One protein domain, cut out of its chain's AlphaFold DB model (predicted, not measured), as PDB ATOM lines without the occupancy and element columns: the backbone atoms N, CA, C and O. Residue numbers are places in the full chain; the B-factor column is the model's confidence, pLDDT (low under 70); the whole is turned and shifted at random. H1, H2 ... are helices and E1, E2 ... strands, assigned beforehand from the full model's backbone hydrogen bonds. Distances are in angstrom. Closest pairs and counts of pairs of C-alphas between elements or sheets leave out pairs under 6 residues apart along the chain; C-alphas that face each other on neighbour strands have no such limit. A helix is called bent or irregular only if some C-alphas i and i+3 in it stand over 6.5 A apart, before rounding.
ATOM      1  N   LEU A 215     265.995 129.904 194.564       98.25
ATOM      2  CA  LEU A 215     265.604 128.739 195.376       98.25
ATOM      3  C   LEU A 215     266.792 127.978 195.986       98.25
ATOM      4  O   LEU A 215     266.612 126.898 196.552       98.25
ATOM      5  N   ALA A 216     268.027 128.462 195.806       98.50
ATOM      6  CA  ALA A 216     269.207 127.699 196.212       98.50
ATOM      7  C   ALA A 216     269.330 127.585 197.736       98.50
ATOM      8  O   ALA A 216     269.579 126.488 198.233       98.50
ATOM      9  N   LEU A 217     269.112 128.676 198.474       98.38
ATOM     10  CA  LEU A 217     269.273 128.695 199.932       98.38
ATOM     11  C   LEU A 217     268.259 127.787 200.640       98.38
ATOM     12  O   LEU A 217     268.678 126.921 201.405       98.38
ATOM     13  N   ASP A 218     266.975 127.865 200.280       98.50
ATOM     14  CA  ASP A 218     265.931 126.966 200.804       98.50
ATOM     15  C   ASP A 218     266.236 125.488 200.525       98.50
ATOM     16  O   ASP A 218     265.900 124.589 201.300       98.50
ATOM     17  N   ARG A 219     266.838 125.193 199.367       98.62
ATOM     18  CA  ARG A 219     267.226 123.824 199.020       98.62
ATOM     19  C   ARG A 219     268.442 123.365 199.821       98.62
ATOM     20  O   ARG A 219     268.467 122.209 200.227       98.62
ATOM     21  N   ILE A 220     269.422 124.236 200.060       98.56
ATOM     22  CA  ILE A 220     270.588 123.941 200.912       98.56
ATOM     23  C   ILE A 220     270.148 123.673 202.343       98.56
ATOM     24  O   ILE A 220     270.546 122.660 202.913       98.56
ATOM     25  N   GLU A 221     269.293 124.535 202.888       98.44
ATOM     26  CA  GLU A 221     268.755 124.388 204.235       98.44
ATOM     27  C   GLU A 221     268.071 123.028 204.412       98.44
ATOM     28  O   GLU A 221     268.424 122.278 205.322       98.44
ATOM     29  N   ARG A 222     267.176 122.659 203.484       98.38
ATOM     30  CA  ARG A 222     266.522 121.342 203.488       98.38
ATOM     31  C   ARG A 222     267.513 120.191 203.362       98.38
ATOM     32  O   ARG A 222     267.443 119.259 204.148       98.38
ATOM     33  N   MET A 223     268.472 120.268 202.436       98.31
ATOM     34  CA  MET A 223     269.501 119.230 202.284       98.31
ATOM     35  C   MET A 223     270.287 119.003 203.582       98.31
ATOM     36  O   MET A 223     270.547 117.854 203.946       98.31
ATOM     37  N   MET A 224     270.652 120.072 204.295       98.25
ATOM     38  CA  MET A 224     271.328 119.949 205.587       98.25
ATOM     39  C   MET A 224     270.392 119.386 206.666       98.25
ATOM     40  O   MET A 224     270.786 118.459 207.370       98.25
ATOM     41  N   ALA A 225     269.160 119.890 206.775       97.62
ATOM     42  CA  ALA A 225     268.178 119.433 207.761       97.62
ATOM     43  C   ALA A 225     267.811 117.947 207.582       97.62
ATOM     44  O   ALA A 225     267.820 117.180 208.546       97.62
ATOM     45  N   ASP A 226     267.572 117.508 206.346       96.69
ATOM     46  CA  ASP A 226     267.287 116.110 206.006       96.69
ATOM     47  C   ASP A 226     268.483 115.210 206.352       96.69
ATOM     48  O   ASP A 226     268.328 114.126 206.914       96.69
ATOM     49  N   THR A 227     269.705 115.688 206.092       95.62
ATOM     50  CA  THR A 227     270.936 114.955 206.418       95.62
ATOM     51  C   THR A 227     271.138 114.802 207.930       95.62
ATOM     52  O   THR A 227     271.615 113.756 208.379       95.62
ATOM     53  N   LEU A 228     270.783 115.825 208.715       95.56
ATOM     54  CA  LEU A 228     270.923 115.841 210.174       95.56
ATOM     55  C   LEU A 228     269.810 115.062 210.886       95.56
ATOM     56  O   LEU A 228     270.093 114.365 211.856       95.56
ATOM     57  N   SER A 229     268.565 115.140 210.408       90.00
ATOM     58  CA  SER A 229     267.417 114.449 211.021       90.00
ATOM     59  C   SER A 229     267.532 112.922 210.965       90.00
ATOM     60  O   SER A 229     267.001 112.226 211.824       90.00
ATOM     61  N   ALA A 230     268.293 112.392 210.007       78.81
ATOM     62  CA  ALA A 230     268.578 110.966 209.870       78.81
ATOM     63  C   ALA A 230     269.715 110.451 210.788       78.81
ATOM     64  O   ALA A 230     270.344 109.434 210.451       78.81
ATOM     65  N   LYS A 231     270.074 111.171 211.867       80.19
ATOM     66  CA  LYS A 231     271.244 110.876 212.720       80.19
ATOM     67  C   LYS A 231     270.939 110.991 214.214       80.19
ATOM     68  O   LYS A 231     270.345 111.962 214.664       80.19
ATOM     69  N   ASP A 232     271.466 110.036 214.980       69.38
ATOM     70  CA  ASP A 232     271.103 109.845 216.392       69.38
ATOM     71  C   ASP A 232     271.946 110.649 217.402       69.38
ATOM     72  O   ASP A 232     271.615 110.653 218.583       69.38
ATOM     73  N   SER A 233     273.047 111.299 216.990       82.00
ATOM     74  CA  SER A 233     273.823 112.288 217.798       82.00
ATOM     75  C   SER A 233     275.216 112.575 217.229       82.00
ATOM     76  O   SER A 233     275.760 113.660 217.438       82.00
ATOM     77  N   ILE A 234     275.802 111.603 216.522       93.75
ATOM     78  CA  ILE A 234     277.147 111.696 215.944       93.75
ATOM     79  C   ILE A 234     277.046 111.746 214.422       93.75
ATOM     80  O   ILE A 234     276.437 110.880 213.791       93.75
ATOM     81  N   VAL A 235     277.693 112.741 213.823       95.50
ATOM     82  CA  VAL A 235     277.765 112.908 212.372       95.50
ATOM     83  C   VAL A 235     278.978 112.144 211.820       95.50
ATOM     84  O   VAL A 235     280.115 112.462 212.186       95.50
ATOM     85  N   PRO A 236     278.784 111.161 210.918       94.69
ATOM     86  CA  PRO A 236     279.886 110.426 210.305       94.69
ATOM     87  C   PRO A 236     280.813 111.323 209.482       94.69
ATOM     88  O   PRO A 236     280.363 112.290 208.873       94.69
ATOM     89  N   TRP A 237     282.088 110.949 209.371       91.69
ATOM     90  CA  TRP A 237     283.125 111.759 208.711       91.69
ATOM     91  C   TRP A 237     282.752 112.244 207.303       91.69
ATOM     92  O   TRP A 237     282.872 113.428 206.989       91.69
ATOM     93  N   LYS A 238     282.258 111.336 206.452       91.38
ATOM     94  CA  LYS A 238     281.852 111.680 205.080       91.38
ATOM     95  C   LYS A 238     280.681 112.661 205.075       91.38
ATOM     96  O   LYS A 238     280.711 113.641 204.342       91.38
ATOM     97  N   THR A 239     279.681 112.420 205.921       94.75
ATOM     98  CA  THR A 239     278.506 113.289 206.070       94.75
ATOM     99  C   THR A 239     278.897 114.670 206.588       94.75
ATOM    100  O   THR A 239     278.424 115.672 206.064       94.75
ATOM    101  N   LYS A 240     279.816 114.730 207.558       94.38
ATOM    102  CA  LYS A 240     280.359 115.976 208.098       94.38
ATOM    103  C   LYS A 240     280.962 116.851 207.000       94.38
ATOM    104  O   LYS A 240     280.594 118.014 206.904       94.38
ATOM    105  N   ARG A 241     281.828 116.294 206.140       93.25
ATOM    106  CA  ARG A 241     282.437 117.046 205.023       93.25
ATOM    107  C   ARG A 241     281.375 117.675 204.122       93.25
ATOM    108  O   ARG A 241     281.466 118.857 203.815       93.25
ATOM    109  N   ARG A 242     280.325 116.925 203.765       95.94
ATOM    110  CA  ARG A 242     279.221 117.448 202.940       95.94
ATOM    111  C   ARG A 242     278.446 118.563 203.641       95.94
ATOM    112  O   ARG A 242     278.148 119.577 203.024       95.94
ATOM    113  N   LEU A 243     278.165 118.409 204.935       96.44
ATOM    114  CA  LEU A 243     277.504 119.447 205.727       96.44
ATOM    115  C   LEU A 243     278.350 120.723 205.836       96.44
ATOM    116  O   LEU A 243     277.799 121.813 205.729       96.44
ATOM    117  N   TYR A 244     279.671 120.603 205.997       95.31
ATOM    118  CA  TYR A 244     280.577 121.757 206.042       95.31
ATOM    119  C   TYR A 244     280.605 122.497 204.702       95.31
ATOM    120  O   TYR A 244     280.488 123.718 204.658       95.31
ATOM    121  N   GLU A 245     280.683 121.765 203.593       95.44
ATOM    122  CA  GLU A 245     280.645 122.350 202.249       95.44
ATOM    123  C   GLU A 245     279.318 123.061 201.954       95.44
ATOM    124  O   GLU A 245     279.324 124.124 201.332       95.44
ATOM    125  N   LEU A 246     278.191 122.502 202.409       97.00
ATOM    126  CA  LEU A 246     276.881 123.151 202.317       97.00
ATOM    127  C   LEU A 246     276.813 124.404 203.198       97.00
ATOM    128  O   LEU A 246     276.322 125.435 202.745       97.00
ATOM    129  N   ALA A 247     277.362 124.357 204.414       95.69
ATOM    130  CA  ALA A 247     277.401 125.509 205.311       95.69
ATOM    131  C   ALA A 247     278.230 126.671 204.730       95.69
ATOM    132  O   ALA A 247     277.845 127.834 204.864       95.69
ATOM    133  N   HIS A 248     279.320 126.380 204.012       93.62
ATOM    134  CA  HIS A 248     280.103 127.396 203.299       93.62
ATOM    135  C   HIS A 248     279.277 128.175 202.262       93.62
ATOM    136  O   HIS A 248     279.534 129.361 202.045       93.62
ATOM    137  N   ALA A 249     278.243 127.568 201.667       95.00
ATOM    138  CA  ALA A 249     277.352 128.277 200.750       95.00
ATOM    139  C   ALA A 249     276.628 129.451 201.436       95.00
ATOM    140  O   ALA A 249     276.427 130.491 200.806       95.00
ATOM    141  N   PHE A 250     276.305 129.338 202.733       94.75
ATOM    142  CA  PHE A 250     275.715 130.436 203.505       94.75
ATOM    143  C   PHE A 250     276.690 131.604 203.697       94.75
ATOM    144  O   PHE A 250     276.297 132.760 203.546       94.75
ATOM    145  N   ALA A 251     277.976 131.333 203.941       91.44
ATOM    146  CA  ALA A 251     278.989 132.390 204.036       91.44
ATOM    147  C   ALA A 251     279.229 133.112 202.706       91.44
ATOM    148  O   ALA A 251     279.447 134.328 202.681       91.44
ATOM    149  N   LEU A 252     279.133 132.396 201.584       91.62
ATOM    150  CA  LEU A 252     279.298 132.989 200.259       91.62
ATOM    151  C   LEU A 252     278.171 133.962 199.887       91.62
ATOM    152  O   LEU A 252     278.408 134.869 199.093       91.62
ATOM    153  N   VAL A 253     276.975 133.847 200.471       92.31
ATOM    154  CA  VAL A 253     275.848 134.759 200.183       92.31
ATOM    155  C   VAL A 253     275.695 135.921 201.170       92.31
ATOM    156  O   VAL A 253     274.876 136.808 200.922       92.31
ATOM    157  N   GLY A 254     276.473 135.946 202.259       88.19
ATOM    158  CA  GLY A 254     276.449 137.016 203.262       88.19
ATOM    159  C   GLY A 254     275.115 137.103 204.014       88.19
ATOM    160  O   GLY A 254     274.601 136.090 204.480       88.19
ATOM    161  N   GLU A 255     274.533 138.305 204.105       90.56
ATOM    162  CA  GLU A 255     273.309 138.585 204.881       90.56
ATOM    163  C   GLU A 255     272.143 137.636 204.578       90.56
ATOM    164  O   GLU A 255     271.460 137.190 205.496       90.56
ATOM    165  N   ARG A 256     271.940 137.261 203.308       93.44
ATOM    166  CA  ARG A 256     270.873 136.317 202.929       93.44
ATOM    167  C   ARG A 256     271.054 134.950 203.589       93.44
ATOM    168  O   ARG A 256     270.074 134.315 203.949       93.44
ATOM    169  N   GLY A 257     272.299 134.515 203.787       92.94
ATOM    170  CA  GLY A 257     272.626 133.238 204.419       92.94
ATOM    171  C   GLY A 257     272.249 133.182 205.898       92.94
ATOM    172  O   GLY A 257     271.936 132.101 206.393       92.94
ATOM    173  N   LYS A 258     272.190 134.329 206.594       93.56
ATOM    174  CA  LYS A 258     271.826 134.403 208.023       93.56
ATOM    175  C   LYS A 258     270.437 133.835 208.320       93.56
ATOM    176  O   LYS A 258     270.203 133.343 209.423       93.56
ATOM    177  N   LEU A 259     269.532 133.896 207.345       94.62
ATOM    178  CA  LEU A 259     268.152 133.429 207.478       94.62
ATOM    179  C   LEU A 259     268.024 131.899 207.434       94.62
ATOM    180  O   LEU A 259     266.999 131.376 207.851       94.62
ATOM    181  N   HIS A 260     269.070 131.189 207.001       96.88
ATOM    182  CA  HIS A 260     269.047 129.741 206.749       96.88
ATOM    183  C   HIS A 260     269.972 128.954 207.691       96.88
ATOM    184  O   HIS A 260     270.373 127.827 207.405       96.88
ATOM    185  N   LEU A 261     270.350 129.543 208.831       94.88
ATOM    186  CA  LEU A 261     271.343 128.961 209.744       94.88
ATOM    187  C   LEU A 261     270.792 127.907 210.703       94.88
ATOM    188  O   LEU A 261     271.572 127.330 211.458       94.88
ATOM    189  N   ALA A 262     269.485 127.643 210.702       95.75
ATOM    190  CA  ALA A 262     268.875 126.646 211.581       95.75
ATOM    191  C   ALA A 262     269.592 125.275 211.539       95.75
ATOM    192  O   ALA A 262     270.022 124.813 212.600       95.75
ATOM    193  N   PRO A 263     269.836 124.648 210.370       97.06
ATOM    194  CA  PRO A 263     270.564 123.380 210.316       97.06
ATOM    195  C   PRO A 263     272.047 123.499 210.699       97.06
ATOM    196  O   PRO A 263     272.601 122.559 211.263       97.06
ATOM    197  N   LEU A 264     272.708 124.636 210.447       95.94
ATOM    198  CA  LEU A 264     274.084 124.840 210.919       95.94
ATOM    199  C   LEU A 264     274.127 124.890 212.452       95.94
ATOM    200  O   LEU A 264     274.942 124.209 213.065       95.94
ATOM    201  N   ARG A 265     273.209 125.625 213.084       95.50
ATOM    202  CA  ARG A 265     273.081 125.662 214.548       95.50
ATOM    203  C   ARG A 265     272.754 124.293 215.134       95.50
ATOM    204  O   ARG A 265     273.293 123.945 216.179       95.50
ATOM    205  N   GLN A 266     271.927 123.496 214.455       95.62
ATOM    206  CA  GLN A 266     271.683 122.107 214.845       95.62
ATOM    207  C   GLN A 266     272.974 121.281 214.782       95.62
ATOM    208  O   GLN A 266     273.306 120.624 215.765       95.62
ATOM    209  N   LEU A 267     273.738 121.354 213.685       96.00
ATOM    210  CA  LEU A 267     275.036 120.681 213.564       96.00
ATOM    211  C   LEU A 267     275.986 121.061 214.711       96.00
ATOM    212  O   LEU A 267     276.631 120.178 215.270       96.00
ATOM    213  N   MET A 268     276.022 122.336 215.108       95.19
ATOM    214  CA  MET A 268     276.842 122.825 216.227       95.19
ATOM    215  C   MET A 268     276.479 122.196 217.586       95.19
ATOM    216  O   MET A 268     277.308 122.133 218.484       95.19
ATOM    217  N   THR A 269     275.263 121.670 217.753       94.31
ATOM    218  CA  THR A 269     274.878 120.943 218.982       94.31
ATOM    219  C   THR A 269     275.287 119.467 218.982       94.31
ATOM    220  O   THR A 269     275.142 118.786 219.997       94.31
ATOM    221  N   MET A 270     275.780 118.952 217.855       94.56
ATOM    222  CA  MET A 270     276.112 117.541 217.671       94.56
ATOM    223  C   MET A 270     277.608 117.282 217.852       94.56
ATOM    224  O   MET A 270     278.438 118.189 217.841       94.56
ATOM    225  N   LYS A 271     277.968 116.002 217.963       95.44
ATOM    226  CA  LYS A 271     279.354 115.568 217.778       95.44
ATOM    227  C   LYS A 271     279.588 115.194 216.325       95.44
ATOM    228  O   LYS A 271     278.695 114.697 215.639       95.44
ATOM    229  N   VAL A 272     280.820 115.349 215.871       95.81
ATOM    230  CA  VAL A 272     281.243 114.970 214.532       95.81
ATOM    231  C   VAL A 272     282.460 114.065 214.600       95.81
ATOM    232  O   VAL A 272     283.334 114.209 215.456       95.81
ATOM    233  N   GLN A 273     282.522 113.107 213.686       94.81
ATOM    234  CA  GLN A 273     283.698 112.270 213.553       94.81
ATOM    235  C   GLN A 273     284.875 113.078 212.989       94.81
ATOM    236  O   GLN A 273     284.718 113.879 212.063       94.81
ATOM    237  N   SER A 274     286.064 112.831 213.530       91.44
ATOM    238  CA  SER A 274     287.326 113.443 213.129       91.44
ATOM    239  C   SER A 274     288.414 112.386 213.015       91.44
ATOM    240  O   SER A 274     288.561 111.567 213.917       91.44
ATOM    241  N   TRP A 275     289.199 112.403 211.941       89.38
ATOM    242  CA  TRP A 275     290.404 111.581 211.863       89.38
ATOM    243  C   TRP A 275     291.511 112.200 212.725       89.38
ATOM    244  O   TRP A 275     291.734 113.406 212.673       89.38
ATOM    245  N   ALA A 276     292.167 111.399 213.560       87.50
ATOM    246  CA  ALA A 276     293.229 111.843 214.456       87.50
ATOM    247  C   ALA A 276     294.284 110.737 214.619       87.50
ATOM    248  O   ALA A 276     294.212 109.945 215.559       87.50
ATOM    249  N   PRO A 277     295.272 110.632 213.716       82.19
ATOM    250  CA  PRO A 277     296.373 109.684 213.875       82.19
ATOM    251  C   PRO A 277     297.163 109.922 215.176       82.19
ATOM    252  O   PRO A 277     297.426 111.078 215.507       82.19
ATOM    253  N   PRO A 278     297.591 108.867 215.900       89.69
ATOM    254  CA  PRO A 278     297.378 107.436 215.641       89.69
ATOM    255  C   PRO A 278     296.055 106.874 216.204       89.69
ATOM    256  O   PRO A 278     295.794 105.683 216.074       89.69
ATOM    257  N   PHE A 279     295.233 107.704 216.845       88.81
ATOM    258  CA  PHE A 279     294.029 107.312 217.591       88.81
ATOM    259  C   PHE A 279     292.836 106.907 216.717       88.81
ATOM    260  O   PHE A 279     291.865 106.342 217.215       88.81
ATOM    261  N   GLY A 280     292.907 107.160 215.414       91.44
ATOM    262  CA  GLY A 280     291.875 106.767 214.469       91.44
ATOM    263  C   GLY A 280     290.738 107.787 214.380       91.44
ATOM    264  O   GLY A 280     290.980 108.992 214.397       91.44
ATOM    265  N   MET A 281     289.497 107.313 214.232       93.75
ATOM    266  CA  MET A 281     288.315 108.180 214.223       93.75
ATOM    267  C   MET A 281     287.904 108.512 215.661       93.75
ATOM    268  O   MET A 281     287.516 107.618 216.408       93.75
ATOM    269  N   ILE A 282     287.948 109.791 216.022       93.75
ATOM    270  CA  ILE A 282     287.489 110.319 217.314       93.75
ATOM    271  C   ILE A 282     286.231 111.170 217.133       93.75
ATOM    272  O   ILE A 282     285.893 111.572 216.018       93.75
ATOM    273  N   GLU A 283     285.536 111.456 218.227       94.62
ATOM    274  CA  GLU A 283     284.370 112.336 218.239       94.62
ATOM    275  C   GLU A 283     284.747 113.690 218.835       94.62
ATOM    276  O   GLU A 283     285.169 113.756 219.987       94.62
ATOM    277  N   ASN A 284     284.539 114.763 218.081       93.62
ATOM    278  CA  ASN A 284     284.789 116.130 218.528       93.62
ATOM    279  C   ASN A 284     283.546 116.996 218.301       93.62
ATOM    280  O   ASN A 284     282.712 116.658 217.459       93.62
ATOM    281  N   PRO A 285     283.395 118.121 219.014       94.62
ATOM    282  CA  PRO A 285     282.487 119.167 218.560       94.62
ATOM    283  C   PRO A 285     282.959 119.729 217.201       94.62
ATOM    284  O   PRO A 285     284.156 119.663 216.896       94.62
ATOM    285  N   PRO A 286     282.062 120.298 216.377       94.44
ATOM    286  CA  PRO A 286     282.393 120.848 215.059       94.44
ATOM    287  C   PRO A 286     283.094 122.213 215.163       94.44
ATOM    288  O   PRO A 286     282.594 123.235 214.690       94.44
ATOM    289  N   LYS A 287     284.259 122.258 215.817       92.19
ATOM    290  CA  LYS A 287     284.967 123.507 216.125       92.19
ATOM    291  C   LYS A 287     285.366 124.290 214.869       92.19
ATOM    292  O   LYS A 287     285.342 125.516 214.898       92.19
ATOM    293  N   ARG A 288     285.636 123.630 213.733       88.88
ATOM    294  CA  ARG A 288     285.902 124.331 212.456       88.88
ATOM    295  C   ARG A 288     284.752 125.214 211.976       88.88
ATOM    296  O   ARG A 288     284.985 126.163 211.235       88.88
ATOM    297  N   MET A 289     283.520 124.924 212.387       91.81
ATOM    298  CA  MET A 289     282.354 125.722 212.007       91.81
ATOM    299  C   MET A 289     282.157 126.958 212.891       91.81
ATOM    300  O   MET A 289     281.336 127.801 212.544       91.81
ATOM    301  N   CYS A 290     282.919 127.117 213.979       90.62
ATOM    302  CA  CYS A 290     282.871 128.319 214.815       90.62
ATOM    303  C   CYS A 290     283.278 129.570 214.029       90.62
ATOM    304  O   CYS A 290     282.563 130.571 214.053       90.62
ATOM    305  N   ASP A 291     284.382 129.497 213.280       86.75
ATOM    306  CA  ASP A 291     284.885 130.619 212.482       86.75
ATOM    307  C   ASP A 291     283.915 130.972 211.343       86.75
ATOM    308  O   ASP A 291     283.607 132.144 211.115       86.75
ATOM    309  N   LEU A 292     283.347 129.946 210.699       89.06
ATOM    310  CA  LEU A 292     282.307 130.096 209.683       89.06
ATOM    311  C   LEU A 292     281.053 130.770 210.255       89.06
ATOM    312  O   LEU A 292     280.543 131.725 209.670       89.06
ATOM    313  N   LEU A 293     280.548 130.283 211.392       90.38
ATOM    314  CA  LEU A 293     279.359 130.832 212.033       90.38
ATOM    315  C   LEU A 293     279.599 132.288 212.436       90.38
ATOM    316  O   LEU A 293     278.804 133.146 212.058       90.38
ATOM    317  N   THR A 294     280.725 132.567 213.100       88.19
ATOM    318  CA  THR A 294     281.152 133.914 213.512       88.19
ATOM    319  C   THR A 294     281.225 134.865 212.329       88.19
ATOM    320  O   THR A 294     280.771 136.002 212.417       88.19
ATOM    321  N   TYR A 295     281.763 134.419 211.196       86.69
ATOM    322  CA  TYR A 295     281.802 135.237 209.991       86.69
ATOM    323  C   TYR A 295     280.408 135.550 209.448       86.69
ATOM    324  O   TYR A 295     280.161 136.669 209.003       86.69
ATOM    325  N   ILE A 296     279.489 134.578 209.478       89.00
ATOM    326  CA  ILE A 296     278.135 134.794 208.973       89.00
ATOM    327  C   ILE A 296     277.355 135.735 209.897       89.00
ATOM    328  O   ILE A 296     276.674 136.618 209.390       89.00
ATOM    329  N   VAL A 297     277.421 135.562 211.222       88.38
ATOM    330  CA  VAL A 297     276.558 136.285 212.184       88.38
ATOM    331  C   VAL A 297     277.215 137.505 212.842       88.38
ATOM    332  O   VAL A 297     276.498 138.387 213.313       88.38
ATOM    333  N   GLY A 298     278.546 137.596 212.830       82.69
ATOM    334  CA  GLY A 298     279.352 138.603 213.529       82.69
ATOM    335  C   GLY A 298     279.808 138.161 214.932       82.69
ATOM    336  O   GLY A 298     279.152 137.356 215.583       82.69
ATOM    337  N   ALA A 299     280.914 138.737 215.421       69.62
ATOM    338  CA  ALA A 299     281.621 138.369 216.665       69.62
ATOM    339  C   ALA A 299     280.921 138.780 217.986       69.62
ATOM    340  O   ALA A 299     281.574 139.182 218.944       69.62
ATOM    341  N   SER A 300     279.588 138.779 218.025       60.75
ATOM    342  CA  SER A 300     278.821 139.189 219.215       60.75
ATOM    343  C   SER A 300     277.454 138.514 219.327       60.75
ATOM    344  O   SER A 300     276.553 139.030 219.992       60.75
ATOM    345  N   SER A 301     277.254 137.381 218.653       60.34
ATOM    346  CA  SER A 301     275.964 136.705 218.706       60.34
ATOM    347  C   SER A 301     275.819 135.889 219.993       60.34
ATOM    348  O   SER A 301     276.788 135.434 220.600       60.34
ATOM    349  N   ALA A 302     274.569 135.647 220.392       67.12
ATOM    350  CA  ALA A 302     274.234 134.686 221.444       67.12
ATOM    351  C   ALA A 302     274.807 133.272 221.177       67.12
ATOM    352  O   ALA A 302     274.850 132.449 222.090       67.12
ATOM    353  N   ASP A 303     275.262 132.997 219.948       69.81
ATOM    354  CA  ASP A 303     275.850 131.720 219.554       69.81
ATOM    355  C   ASP A 303     277.197 131.458 220.268       69.81
ATOM    356  O   ASP A 303     277.473 130.310 220.611       69.81
ATOM    357  N   ASP A 304     277.986 132.488 220.606       67.81
ATOM    358  CA  ASP A 304     279.258 132.313 221.341       67.81
ATOM    359  C   ASP A 304     279.037 131.730 222.748       67.81
ATOM    360  O   ASP A 304     279.849 130.960 223.261       67.81
ATOM    361  N   GLN A 305     277.901 132.059 223.370       74.19
ATOM    362  CA  GLN A 305     277.492 131.478 224.652       74.19
ATOM    363  C   GLN A 305     276.861 130.093 224.480       74.19
ATOM    364  O   GLN A 305     276.979 129.250 225.370       74.19
ATOM    365  N   ALA A 306     276.197 129.844 223.347       86.38
ATOM    366  CA  ALA A 306     275.576 128.558 223.043       86.38
ATOM    367  C   ALA A 306     276.611 127.458 222.751       86.38
ATOM    368  O   ALA A 306     276.332 126.281 222.994       86.38
ATOM    369  N   TYR A 307     277.809 127.831 222.281       92.12
ATOM    370  CA  TYR A 307     278.867 126.899 221.876       92.12
ATOM    371  C   TYR A 307     280.212 127.190 222.576       92.12
ATOM    372  O   TYR A 307     281.172 127.613 221.927       92.12
ATOM    373  N   PRO A 308     280.349 126.905 223.890       90.38
ATOM    374  CA  PRO A 308     281.549 127.256 224.662       90.38
ATOM    375  C   PRO A 308     282.864 126.687 224.108       90.38
ATOM    376  O   PRO A 308     283.927 127.272 224.300       90.38
ATOM    377  N   TYR A 309     282.804 125.561 223.388       92.69
ATOM    378  CA  TYR A 309     283.979 124.938 222.775       92.69
ATOM    379  C   TYR A 309     284.630 125.793 221.675       92.69
ATOM    380  O   TYR A 309     285.777 125.533 221.309       92.69
ATOM    381  N   CYS A 310     283.931 126.801 221.142       90.12
ATOM    382  CA  CYS A 310     284.488 127.712 220.145       90.12
ATOM    383  C   CYS A 310     285.632 128.565 220.708       90.12
ATOM    384  O   CYS A 310     286.577 128.850 219.978       90.12
ATOM    385  N   ALA A 311     285.591 128.905 222.000       87.69
ATOM    386  CA  ALA A 311     286.618 129.704 222.675       87.69
ATOM    387  C   ALA A 311     287.627 128.867 223.489       87.69
ATOM    388  O   ALA A 311     288.541 129.423 224.090       87.69
ATOM    389  N   ASP A 312     287.460 127.541 223.554       88.00
ATOM    390  CA  ASP A 312     288.338 126.669 224.342       88.00
ATOM    391  C   ASP A 312     289.523 126.169 223.507       88.00
ATOM    392  O   ASP A 312     289.388 125.230 222.720       88.00
ATOM    393  N   ASP A 313     290.701 126.759 223.707       84.69
ATOM    394  CA  ASP A 313     291.951 126.392 223.023       84.69
ATOM    395  C   ASP A 313     292.409 124.947 223.280       84.69
ATOM    396  O   ASP A 313     293.220 124.408 222.526       84.69
ATOM    397  N   LYS A 314     291.874 124.277 224.309       88.38
ATOM    398  CA  LYS A 314     292.181 122.866 224.594       88.38
ATOM    399  C   LYS A 314     291.423 121.909 223.686       88.38
ATOM    400  O   LYS A 314     291.818 120.749 223.564       88.38
ATOM    401  N   ILE A 315     290.338 122.368 223.065       85.88
ATOM    402  CA  ILE A 315     289.565 121.569 222.120       85.88
ATOM    403  C   ILE A 315     290.195 121.736 220.734       85.88
ATOM    404  O   ILE A 315     290.221 122.852 220.204       85.88
ATOM    405  N   PRO A 316     290.714 120.659 220.120       83.62
ATOM    406  CA  PRO A 316     291.313 120.752 218.800       83.62
ATOM    407  C   PRO A 316     290.240 121.000 217.736       83.62
ATOM    408  O   PRO A 316     289.084 120.599 217.878       83.62
ATOM    409  N   TYR A 317     290.649 121.618 216.633       83.88
ATOM    410  CA  TYR A 317     289.833 121.642 215.425       83.88
ATOM    411  C   TYR A 317     289.632 120.214 214.913       83.88
ATOM    412  O   TYR A 317     290.587 119.441 214.802       83.88
ATOM    413  N   ASP A 318     288.389 119.861 214.593       83.94
ATOM    414  CA  ASP A 318     288.092 118.601 213.924       83.94
ATOM    415  C   ASP A 318     288.746 118.587 212.533       83.94
ATOM    416  O   ASP A 318     288.770 119.616 211.867       83.94
ATOM    417  N   GLN A 319     289.335 117.465 212.112       75.94
ATOM    418  CA  GLN A 319     290.073 117.381 210.844       75.94
ATOM    419  C   GLN A 319     289.179 117.406 209.614       75.94
ATOM    420  O   GLN A 319     287.999 117.026 209.725       75.94
TER     421      GLN A 319
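Overview. This is residues 215 to 319 of the 319 residues of an uncharacterized protein of Phyllobacterium brassicacearum (UniProt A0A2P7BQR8). You are looking at a small helical body in which the long H2 runs between H1 and H4, with the short H3 near the mean of the C-alphas and a strand hairpin, E1 and E2, at one end of the longest axis. H2 kinks near residue 254 and its last residues fold back to H1; H5 and a closing stretch without named elements, residues 307 to 319, follow H4. The printed part has 105 residues, with five named helices and two named strands in the order H1 H2 H3 E1 E2 H4 H5; the sheet, E1 - E2, is antiparallel, and the class is mostly helix. The whole is compact, with a radius of gyration of the C-alphas of 13.4 A and spans of 42 by 30 by 21 A.

Along the chain. Find C-alpha 216 at (269.207, 127.699, 196.212); from there H1, residues 216 to 229, runs 20.0 A. H2, residues 237 to 260, begins at (283.125, 111.759, 208.711) and measures 22.9 A end to end; it is irregular, with C-alphas 252 and 255 9.4 A apart and a kink of 132 degrees near residue 254. H3, residues 262 to 268, covers 10.0 A. Then come E1, residues 271 to 276, 14.7 A, and E2, residues 280 to 284, 12.4 A. H4, residues 288 to 297, spans 15.2 A, and H5, residues 303 to 306, ends at C-alpha 306, (275.576, 128.558, 223.043).

Arrangement. Start at H1: it touches H2, closest at the C-alphas of Glu 221 and His 260, 5.9 A, and the two form a helical hairpin at a steep tilt of 39 degrees, opposite ways. H1 also touches H3, closest at the C-alphas of Ala 225 and Pro 263, 5.3 A. H2 touches H4, closest at the C-alphas of Ala 251 and Ile 296, 5.6 A, at a shallow tilt of 12 degrees, the same way. H1 and H4 are apart. E1 and E2 form a hairpin, with N 274 and O 282 2.8 A apart, within hydrogen-bond range. Residues 234 to 235 pair with residues 271 to 272 of E1, parallel. H5 touches no helix but is near H4. Every O i to N i+4 pair is within hydrogen-bond range in H1 and H3, but 11 of 20 are in H2 and 5 of 6 in H4; H5 is too short for such a pair.

Size, cuts and confidence. The two C-alphas farthest apart are those of Leu 215 and Pro 278, 43.3 A. The printed part has no cut and no long link, and it ends at the chain's last residue, Gln 319. Look at the B-factor column: the mean pLDDT of the printed part is 90.3, and residue 232 and residues 299 to 304 are under 70.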